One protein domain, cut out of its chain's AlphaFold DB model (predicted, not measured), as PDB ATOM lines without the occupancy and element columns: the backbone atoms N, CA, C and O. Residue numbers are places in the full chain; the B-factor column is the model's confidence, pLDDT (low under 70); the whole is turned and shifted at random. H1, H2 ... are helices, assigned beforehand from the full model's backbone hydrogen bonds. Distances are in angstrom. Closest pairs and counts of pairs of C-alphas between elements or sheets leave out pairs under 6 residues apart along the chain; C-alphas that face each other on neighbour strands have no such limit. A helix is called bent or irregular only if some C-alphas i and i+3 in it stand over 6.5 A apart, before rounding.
ATOM      1  N   GLU A   7     111.960 180.284 219.008       96.88
ATOM      2  CA  GLU A   7     113.230 179.748 219.523       96.88
ATOM      3  C   GLU A   7     114.454 180.379 218.852       96.88
ATOM      4  O   GLU A   7     115.469 180.588 219.508       96.88
ATOM      5  N   TYR A   8     114.370 180.721 217.561       95.12
ATOM      6  CA  TYR A   8     115.462 181.413 216.877       95.12
ATOM      7  C   TYR A   8     115.698 182.791 217.504       95.12
ATOM      8  O   TYR A   8     116.836 183.130 217.815       95.12
ATOM      9  N   ILE A   9     114.623 183.541 217.767       95.50
ATOM     10  CA  ILE A   9     114.684 184.869 218.396       95.50
ATOM     11  C   ILE A   9     115.251 184.783 219.821       95.50
ATOM     12  O   ILE A   9     115.972 185.675 220.261       95.50
ATOM     13  N   GLU A  10     114.915 183.735 220.574       96.94
ATOM     14  CA  GLU A  10     115.453 183.542 221.923       96.94
ATOM     15  C   GLU A  10     116.935 183.169 221.906       96.94
ATOM     16  O   GLU A  10     117.711 183.716 222.688       96.94
ATOM     17  N   LYS A  11     117.344 182.262 221.012       96.50
ATOM     18  CA  LYS A  11     118.735 181.804 220.924       96.50
ATOM     19  C   LYS A  11     119.660 182.846 220.304       96.50
ATOM     20  O   LYS A  11     120.802 182.938 220.741       96.50
ATOM     21  N   SER A  12     119.192 183.645 219.347       94.50
ATOM     22  CA  SER A  12     120.008 184.689 218.713       94.50
ATOM     23  C   SER A  12     120.458 185.761 219.706       94.50
ATOM     24  O   SER A  12     121.581 186.242 219.613       94.50
ATOM     25  N   LYS A  13     119.646 186.059 220.728       95.19
ATOM     26  CA  LYS A  13     120.001 186.981 221.824       95.19
ATOM     27  C   LYS A  13     121.158 186.497 222.699       95.19
ATOM     28  O   LYS A  13     121.698 187.289 223.464       95.19
ATOM     29  N   LEU A  14     121.498 185.209 222.638       96.62
ATOM     30  CA  LEU A  14     122.608 184.629 223.397       96.62
ATOM     31  C   LEU A  14     123.954 184.784 222.674       96.62
ATOM     32  O   LEU A  14     124.984 184.448 223.251       96.62
ATOM     33  N   ILE A  15     123.945 185.236 221.417       96.19
ATOM     34  CA  ILE A  15     125.148 185.423 220.610       96.19
ATOM     35  C   ILE A  15     125.752 186.784 220.955       96.19
ATOM     36  O   ILE A  15     125.079 187.810 220.865       96.19
ATOM     37  N   ASP A  16     127.026 186.782 221.337       97.06
ATOM     38  CA  ASP A  16     127.798 188.010 221.489       97.06
ATOM     39  C   ASP A  16     128.137 188.574 220.103       97.06
ATOM     40  O   ASP A  16     128.679 187.864 219.258       97.06
ATOM     41  N   LEU A  17     127.774 189.836 219.877       95.88
ATOM     42  CA  LEU A  17     128.026 190.586 218.643       95.88
ATOM     43  C   LEU A  17     128.855 191.848 218.919       95.88
ATOM     44  O   LEU A  17     128.857 192.782 218.113       95.88
ATOM     45  N   SER A  18     129.485 191.949 220.092       96.88
ATOM     46  CA  SER A  18     130.227 193.144 220.501       96.88
ATOM     47  C   SER A  18     131.400 193.455 219.568       96.88
ATOM     48  O   SER A  18     131.650 194.624 219.284       96.88
ATOM     49  N   ASP A  19     132.061 192.441 219.014       96.44
ATOM     50  CA  ASP A  19     133.106 192.579 217.996       96.44
ATOM     51  C   ASP A  19     132.557 193.166 216.686       96.44
ATOM     52  O   ASP A  19     133.081 194.155 216.181       96.44
ATOM     53  N   VAL A  20     131.442 192.632 216.186       95.38
ATOM     54  CA  VAL A  20     130.807 193.075 214.935       95.38
ATOM     55  C   VAL A  20     130.223 194.481 215.067       95.38
ATOM     56  O   VAL A  20     130.363 195.311 214.172       95.38
ATOM     57  N   THR A  21     129.549 194.765 216.181       94.19
ATOM     58  CA  THR A  21     128.854 196.046 216.401       94.19
ATOM     59  C   THR A  21     129.790 197.186 216.791       94.19
ATOM     60  O   THR A  21     129.432 198.349 216.598       94.19
ATOM     61  N   SER A  22     130.977 196.878 217.322       96.75
ATOM     62  CA  SER A  22     132.008 197.879 217.614       96.75
ATOM     63  C   SER A  22     132.894 198.213 216.412       96.75
ATOM     64  O   SER A  22     133.547 199.258 216.425       96.75
ATOM     65  N   ASP A  23     132.888 197.386 215.360       98.06
ATOM     66  CA  ASP A  23     133.622 197.665 214.128       98.06
ATOM     67  C   ASP A  23     133.002 198.872 213.383       98.06
ATOM     68  O   ASP A  23     131.838 198.830 212.959       98.06
ATOM     69  N   PRO A  24     133.754 199.973 213.186       97.94
ATOM     70  CA  PRO A  24     133.225 201.185 212.567       97.94
ATOM     71  C   PRO A  24     132.877 201.010 211.082       97.94
ATOM     72  O   PRO A  24     132.010 201.727 210.576       97.94
ATOM     73  N   VAL A  25     133.526 200.082 210.371       97.69
ATOM     74  CA  VAL A  25     133.244 199.776 208.962       97.69
ATOM     75  C   VAL A  25     131.914 199.039 208.854       97.69
ATOM     76  O   VAL A  25     131.079 199.407 208.025       97.69
ATOM     77  N   VAL A  26     131.679 198.056 209.724       97.00
ATOM     78  CA  VAL A  26     130.396 197.340 209.785       97.00
ATOM     79  C   VAL A  26     129.273 198.287 210.201       97.00
ATOM     80  O   VAL A  26     128.247 198.353 209.524       97.00
ATOM     81  N   ALA A  27     129.478 199.083 211.254       96.25
ATOM     82  CA  ALA A  27     128.487 200.048 211.726       96.25
ATOM     83  C   ALA A  27     128.123 201.090 210.652       96.25
ATOM     84  O   ALA A  27     126.958 201.467 210.509       96.25
ATOM     85  N   PHE A  28     129.104 201.540 209.859       97.56
ATOM     86  CA  PHE A  28     128.857 202.385 208.691       97.56
ATOM     87  C   PHE A  28     128.007 201.658 207.641       97.56
ATOM     88  O   PHE A  28     127.017 202.218 207.160       97.56
ATOM     89  N   GLY A  29     128.374 200.419 207.303       96.69
ATOM     90  CA  GLY A  29     127.650 199.589 206.342       96.69
ATOM     91  C   GLY A  29     126.184 199.399 206.723       96.69
ATOM     92  O   GLY A  29     125.311 199.629 205.891       96.69
ATOM     93  N   GLU A  30     125.914 199.078 207.987       95.94
ATOM     94  CA  GLU A  30     124.560 198.891 208.515       95.94
ATOM     95  C   GLU A  30     123.752 200.194 208.474       95.94
ATOM     96  O   GLU A  30     122.638 200.243 207.947       95.94
ATOM     97  N   LYS A  31     124.343 201.301 208.944       97.06
ATOM     98  CA  LYS A  31     123.680 202.613 208.970       97.06
ATOM     99  C   LYS A  31     123.241 203.083 207.582       97.06
ATOM    100  O   LYS A  31     122.197 203.723 207.452       97.06
ATOM    101  N   TYR A  32     124.038 202.801 206.554       97.94
ATOM    102  CA  TYR A  32     123.784 203.234 205.179       97.94
ATOM    103  C   TYR A  32     123.370 202.087 204.252       97.94
ATOM    104  O   TYR A  32     123.388 202.266 203.034       97.94
ATOM    105  N   PHE A  33     122.958 200.941 204.800       97.12
ATOM    106  CA  PHE A  33     122.747 199.699 204.055       97.12
ATOM    107  C   PHE A  33     121.885 199.889 202.803       97.12
ATOM    108  O   PHE A  33     122.323 199.581 201.696       97.12
ATOM    109  N   LEU A  34     120.696 200.486 202.949       97.38
ATOM    110  CA  LEU A  34     119.778 200.705 201.825       97.38
ATOM    111  C   LEU A  34     120.368 201.626 200.750       97.38
ATOM    112  O   LEU A  34     120.162 201.399 199.558       97.38
ATOM    113  N   LEU A  35     121.117 202.655 201.157       97.94
ATOM    114  CA  LEU A  35     121.757 203.584 200.231       97.94
ATOM    115  C   LEU A  35     122.896 202.897 199.468       97.94
ATOM    116  O   LEU A  35     122.959 202.993 198.243       97.94
ATOM    117  N   LEU A  36     123.768 202.172 200.174       97.62
ATOM    118  CA  LEU A  36     124.871 201.419 199.574       97.62
ATOM    119  C   LEU A  36     124.344 200.324 198.640       97.62
ATOM    120  O   LEU A  36     124.828 200.193 197.517       97.62
ATOM    121  N   GLN A  37     123.308 199.591 199.049       95.81
ATOM    122  CA  GLN A  37     122.667 198.573 198.221       95.81
ATOM    123  C   GLN A  37     122.038 199.180 196.962       95.81
ATOM    124  O   GLN A  37     122.174 198.614 195.878       95.81
ATOM    125  N   LEU A  38     121.384 200.339 197.064       96.81
ATOM    126  CA  LEU A  38     120.824 201.020 195.899       96.81
ATOM    127  C   LEU A  38     121.928 201.457 194.927       96.81
ATOM    128  O   LEU A  38     121.820 201.221 193.723       96.81
ATOM    129  N   ILE A  39     123.005 202.054 195.436       97.81
ATOM    130  CA  ILE A  39     124.109 202.549 194.608       97.81
ATOM    131  C   ILE A  39     124.869 201.386 193.965       97.81
ATOM    132  O   ILE A  39     124.954 201.319 192.743       97.81
ATOM    133  N   PHE A  40     125.402 200.455 194.757       96.50
ATOM    134  CA  PHE A  40     126.302 199.401 194.273       96.50
ATOM    135  C   PHE A  40     125.570 198.155 193.772       96.50
ATOM    136  O   PHE A  40     126.071 197.445 192.901       96.50
ATOM    137  N   GLY A  41     124.379 197.880 194.299       94.19
ATOM    138  CA  GLY A  41     123.566 196.738 193.895       94.19
ATOM    139  C   GLY A  41     122.737 197.003 192.641       94.19
ATOM    140  O   GLY A  41     122.554 196.073 191.851       94.19
ATOM    141  N   LEU A  42     122.282 198.246 192.427       94.56
ATOM    142  CA  LEU A  42     121.351 198.591 191.346       94.56
ATOM    143  C   LEU A  42     121.880 199.668 190.391       94.56
ATOM    144  O   LEU A  42     122.067 199.380 189.210       94.56
ATOM    145  N   ILE A  43     122.114 200.892 190.875       97.12
ATOM    146  CA  ILE A  43     122.420 202.048 190.018       97.12
ATOM    147  C   ILE A  43     123.725 201.819 189.260       97.12
ATOM    148  O   ILE A  43     123.737 201.844 188.035       97.12
ATOM    149  N   LEU A  44     124.823 201.562 189.962       97.31
ATOM    150  CA  LEU A  44     126.140 201.428 189.350       97.31
ATOM    151  C   LEU A  44     126.192 200.262 188.346       97.31
ATOM    152  O   LEU A  44     126.592 200.509 187.207       97.31
ATOM    153  N   PRO A  45     125.706 199.045 188.662       96.88
ATOM    154  CA  PRO A  45     125.628 197.965 187.681       96.88
ATOM    155  C   PRO A  45     124.813 198.311 186.432       96.88
ATOM    156  O   PRO A  45     125.195 197.884 185.352       96.88
ATOM    157  N   LEU A  46     123.729 199.088 186.548       97.31
ATOM    158  CA  LEU A  46     122.926 199.526 185.398       97.31
ATOM    159  C   LEU A  46     123.621 200.595 184.551       97.31
ATOM    160  O   LEU A  46     123.549 200.553 183.324       97.31
ATOM    161  N   MET A  47     124.276 201.557 185.197       97.88
ATOM    162  CA  MET A  47     124.901 202.693 184.521       97.88
ATOM    163  C   MET A  47     126.142 202.257 183.734       97.88
ATOM    164  O   MET A  47     126.362 202.730 182.623       97.88
ATOM    165  N   VAL A  48     126.949 201.340 184.269       97.31
ATOM    166  CA  VAL A  48     128.217 200.955 183.634       97.31
ATOM    167  C   VAL A  48     128.026 200.444 182.188       97.31
ATOM    168  O   VAL A  48     128.685 200.993 181.306       97.31
ATOM    169  N   PRO A  49     127.109 199.505 181.872       97.56
ATOM    170  CA  PRO A  49     126.850 199.114 180.487       97.56
ATOM    171  C   PRO A  49     126.382 200.232 179.575       97.56
ATOM    172  O   PRO A  49     126.852 200.332 178.444       97.56
ATOM    173  N   VAL A  50     125.489 201.089 180.062       98.06
ATOM    174  CA  VAL A  50     124.918 202.161 179.245       98.06
ATOM    175  C   VAL A  50     125.987 203.187 178.880       98.06
ATOM    176  O   VAL A  50     126.119 203.556 177.717       98.06
ATOM    177  N   TYR A  51     126.784 203.620 179.857       97.94
ATOM    178  CA  TYR A  51     127.702 204.743 179.670       97.94
ATOM    179  C   TYR A  51     129.126 204.329 179.283       97.94
ATOM    180  O   TYR A  51     129.796 205.100 178.604       97.94
ATOM    181  N   LEU A  52     129.604 203.146 179.688       97.62
ATOM    182  CA  LEU A  52     130.974 202.695 179.387       97.62
ATOM    183  C   LEU A  52     131.048 201.687 178.236       97.62
ATOM    184  O   LEU A  52     132.075 201.613 177.566       97.62
ATOM    185  N   TRP A  53     129.977 200.927 177.987       95.69
ATOM    186  CA  TRP A  53     129.918 199.937 176.900       95.69
ATOM    187  C   TRP A  53     128.948 200.325 175.780       95.69
ATOM    188  O   TRP A  53     128.792 199.567 174.826       95.69
ATOM    189  N   ASN A  54     128.340 201.516 175.871       96.81
ATOM    190  CA  ASN A  54     127.366 202.040 174.911       96.81
ATOM    191  C   ASN A  54     126.206 201.060 174.647       96.81
ATOM    192  O   ASN A  54     125.736 200.908 173.515       96.81
ATOM    193  N   ASP A  55     125.778 200.349 175.691       97.19
ATOM    194  CA  ASP A  55     124.662 199.416 175.615       97.19
ATOM    195  C   ASP A  55     123.317 200.140 175.804       97.19
ATOM    196  O   ASP A  55     123.225 201.243 176.341       97.19
ATOM    197  N   THR A  56     122.232 199.509 175.367       98.00
ATOM    198  CA  THR A  56     120.885 200.075 175.542       98.00
ATOM    199  C   THR A  56     120.376 199.863 176.967       98.00
ATOM    200  O   THR A  56     120.644 198.832 177.586       98.00
ATOM    201  N   TRP A  57     119.538 200.781 177.460       97.62
ATOM    202  CA  TRP A  57     118.880 200.646 178.768       97.62
ATOM    203  C   TRP A  57     118.152 199.311 178.942       97.62
ATOM    204  O   TRP A  57     118.269 198.672 179.984       97.62
ATOM    205  N   THR A  58     117.451 198.845 177.906       97.94
ATOM    206  CA  THR A  58     116.741 197.560 177.935       97.94
ATOM    207  C   THR A  58     117.694 196.390 178.179       97.94
ATOM    208  O   THR A  58     117.422 195.536 179.023       97.94
ATOM    209  N   ARG A  59     118.836 196.351 177.481       97.56
ATOM    210  CA  ARG A  59     119.842 195.291 177.647       97.56
ATOM    211  C   ARG A  59     120.537 195.367 179.003       97.56
ATOM    212  O   ARG A  59     120.728 194.329 179.639       97.56
ATOM    213  N   ALA A  60     120.837 196.571 179.488       97.56
ATOM    214  CA  ALA A  60     121.398 196.775 180.821       97.56
ATOM    215  C   ALA A  60     120.442 196.277 181.920       97.56
ATOM    216  O   ALA A  60     120.852 195.522 182.798       97.56
ATOM    217  N   ILE A  61     119.149 196.604 181.836       97.12
ATOM    218  CA  ILE A  61     118.140 196.148 182.805       97.12
ATOM    219  C   ILE A  61     118.015 194.622 182.791       97.12
ATOM    220  O   ILE A  61     118.113 193.988 183.843       97.12
ATOM    221  N   ILE A  62     117.853 194.013 181.612       97.50
ATOM    222  CA  ILE A  62     117.722 192.552 181.490       97.50
ATOM    223  C   ILE A  62     118.970 191.852 182.039       97.50
ATOM    224  O   ILE A  62     118.858 190.945 182.863       97.50
ATOM    225  N   SER A  63     120.162 192.281 181.629       97.00
ATOM    226  CA  SER A  63     121.403 191.622 182.039       97.00
ATOM    227  C   SER A  63     121.739 191.834 183.518       97.00
ATOM    228  O   SER A  63     122.127 190.879 184.187       97.00
ATOM    229  N   GLN A  64     121.570 193.041 184.065       97.00
ATOM    230  CA  GLN A  64     122.084 193.385 185.397       97.00
ATOM    231  C   GLN A  64     121.072 193.188 186.525       97.00
ATOM    232  O   GLN A  64     121.470 192.798 187.629       97.00
ATOM    233  N   MET A  65     119.781 193.435 186.267       93.38
ATOM    234  CA  MET A  65     118.721 193.273 187.271       93.38
ATOM    235  C   MET A  65     118.076 191.899 187.233       93.38
ATOM    236  O   MET A  65     117.769 191.355 188.284       93.38
ATOM    237  N   PHE A  66     117.844 191.341 186.047       94.81
ATOM    238  CA  PHE A  66     117.186 190.042 185.953       94.81
ATOM    239  C   PHE A  66     118.212 188.922 185.924       94.81
ATOM    240  O   PHE A  66     118.222 188.096 186.824       94.81
ATOM    241  N   ILE A  67     119.126 188.907 184.956       96.69
ATOM    242  CA  ILE A  67     120.058 187.782 184.813       96.69
ATOM    243  C   ILE A  67     121.068 187.763 185.965       96.69
ATOM    244  O   ILE A  67     121.061 186.827 186.762       96.69
ATOM    245  N   ARG A  68     121.909 188.796 186.101       96.44
ATOM    246  CA  ARG A  68     122.975 188.838 187.115       96.44
ATOM    247  C   ARG A  68     122.410 188.685 188.525       96.44
ATOM    248  O   ARG A  68     122.831 187.788 189.239       96.44
ATOM    249  N   TYR A  69     121.460 189.531 188.925       95.44
ATOM    250  CA  TYR A  69     120.973 189.547 190.307       95.44
ATOM    251  C   TYR A  69     120.267 188.242 190.701       95.44
ATOM    252  O   TYR A  69     120.567 187.688 191.757       95.44
ATOM    253  N   ILE A  70     119.382 187.702 189.849       96.12
ATOM    254  CA  ILE A  70     118.686 186.440 190.142       96.12
ATOM    255  C   ILE A  70     119.682 185.282 190.190       96.12
ATOM    256  O   ILE A  70     119.603 184.461 191.105       96.12
TER     257      ILE A  70
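Overview. This is residues 7 to 70 of the 184 residues of a protein of Lasius niger (UniProt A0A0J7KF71). The model is a wide, open trough: the bent helix H4 runs along much of its length, and H5 folds back beside the second arm of H4 as a helical hairpin at one end. At the other end the short helices H3 and H2 turn the chain away, and residues 7 to 20, with H1 and part of H2, stick out as a free arm far from the hairpin. The printed part has 64 residues with five named helices, H1 to H5 in that order along the chain, and no named strand; the class is all helix. The whole is extended, with a radius of gyration of the C-alphas of 17.9 A, and flat, spanning 51 by 28 by 13 A.

Arrangement. The longest helix, H4, residues 33 to 52, was assigned as one helix by its hydrogen bonds but is bent: C-alphas 41 and 44 are 7.0 A apart. Its arms, H4a, residues 33 to 41, and H4b, residues 44 to 52, are near each other at a shallow tilt of 30 degrees. H5, residues 57 to 70, touches H4b, and the two form a helical hairpin; their closest C-alphas, of Leu 46 and Ala 60, are 5.6 A apart. They run opposite ways at 35.1 degrees, a tilt only just steep. H4a and H5 are only just apart, at 8.4 A. H3, residues 24 to 31, is close to but not clearly touching H4a, about perpendicular at 87 degrees; their closest C-alphas, of Gly 29 and Leu 36, are 7.5 A apart. H2, residues 18 to 22, is close to but not clearly touching H3, with the closest C-alphas, of Thr 21 and Ala 27, 6.2 A apart. H1, residues 7 to 12, touches no helix. Each O i to N i+4 pair is within hydrogen-bond range in H1, H2, H3 and H4a, against 3 of 5 in H4b and 7 of 10 in H5.

Along the chain. H4a begins with C-alpha 33 at (122.747, 199.699, 204.055) and measures 10.6 A; H4b measures 11.1 A. H5 measures 18.2 A and ends with C-alpha 70 at (118.686, 186.440, 190.142); it is neither bent nor irregular, but only just: C-alphas 65 and 68 are 6.1 A apart. H3 measures 10.3 A, H2 5.8 A and H1 8.4 A, with C-alpha 7 at (113.230, 179.748, 219.523).

Size, cuts and confidence. The two C-alphas farthest apart, of Glu 10 and Asn 54, are 51.9 A apart. Residues 7 to 20 and 22 to 27 stand free; the body without them spans 41 by 21 by 11 A. The four links are tight, and the printed part has no cut. The mean pLDDT of the printed part is 96.7, and no printed residue is under 70.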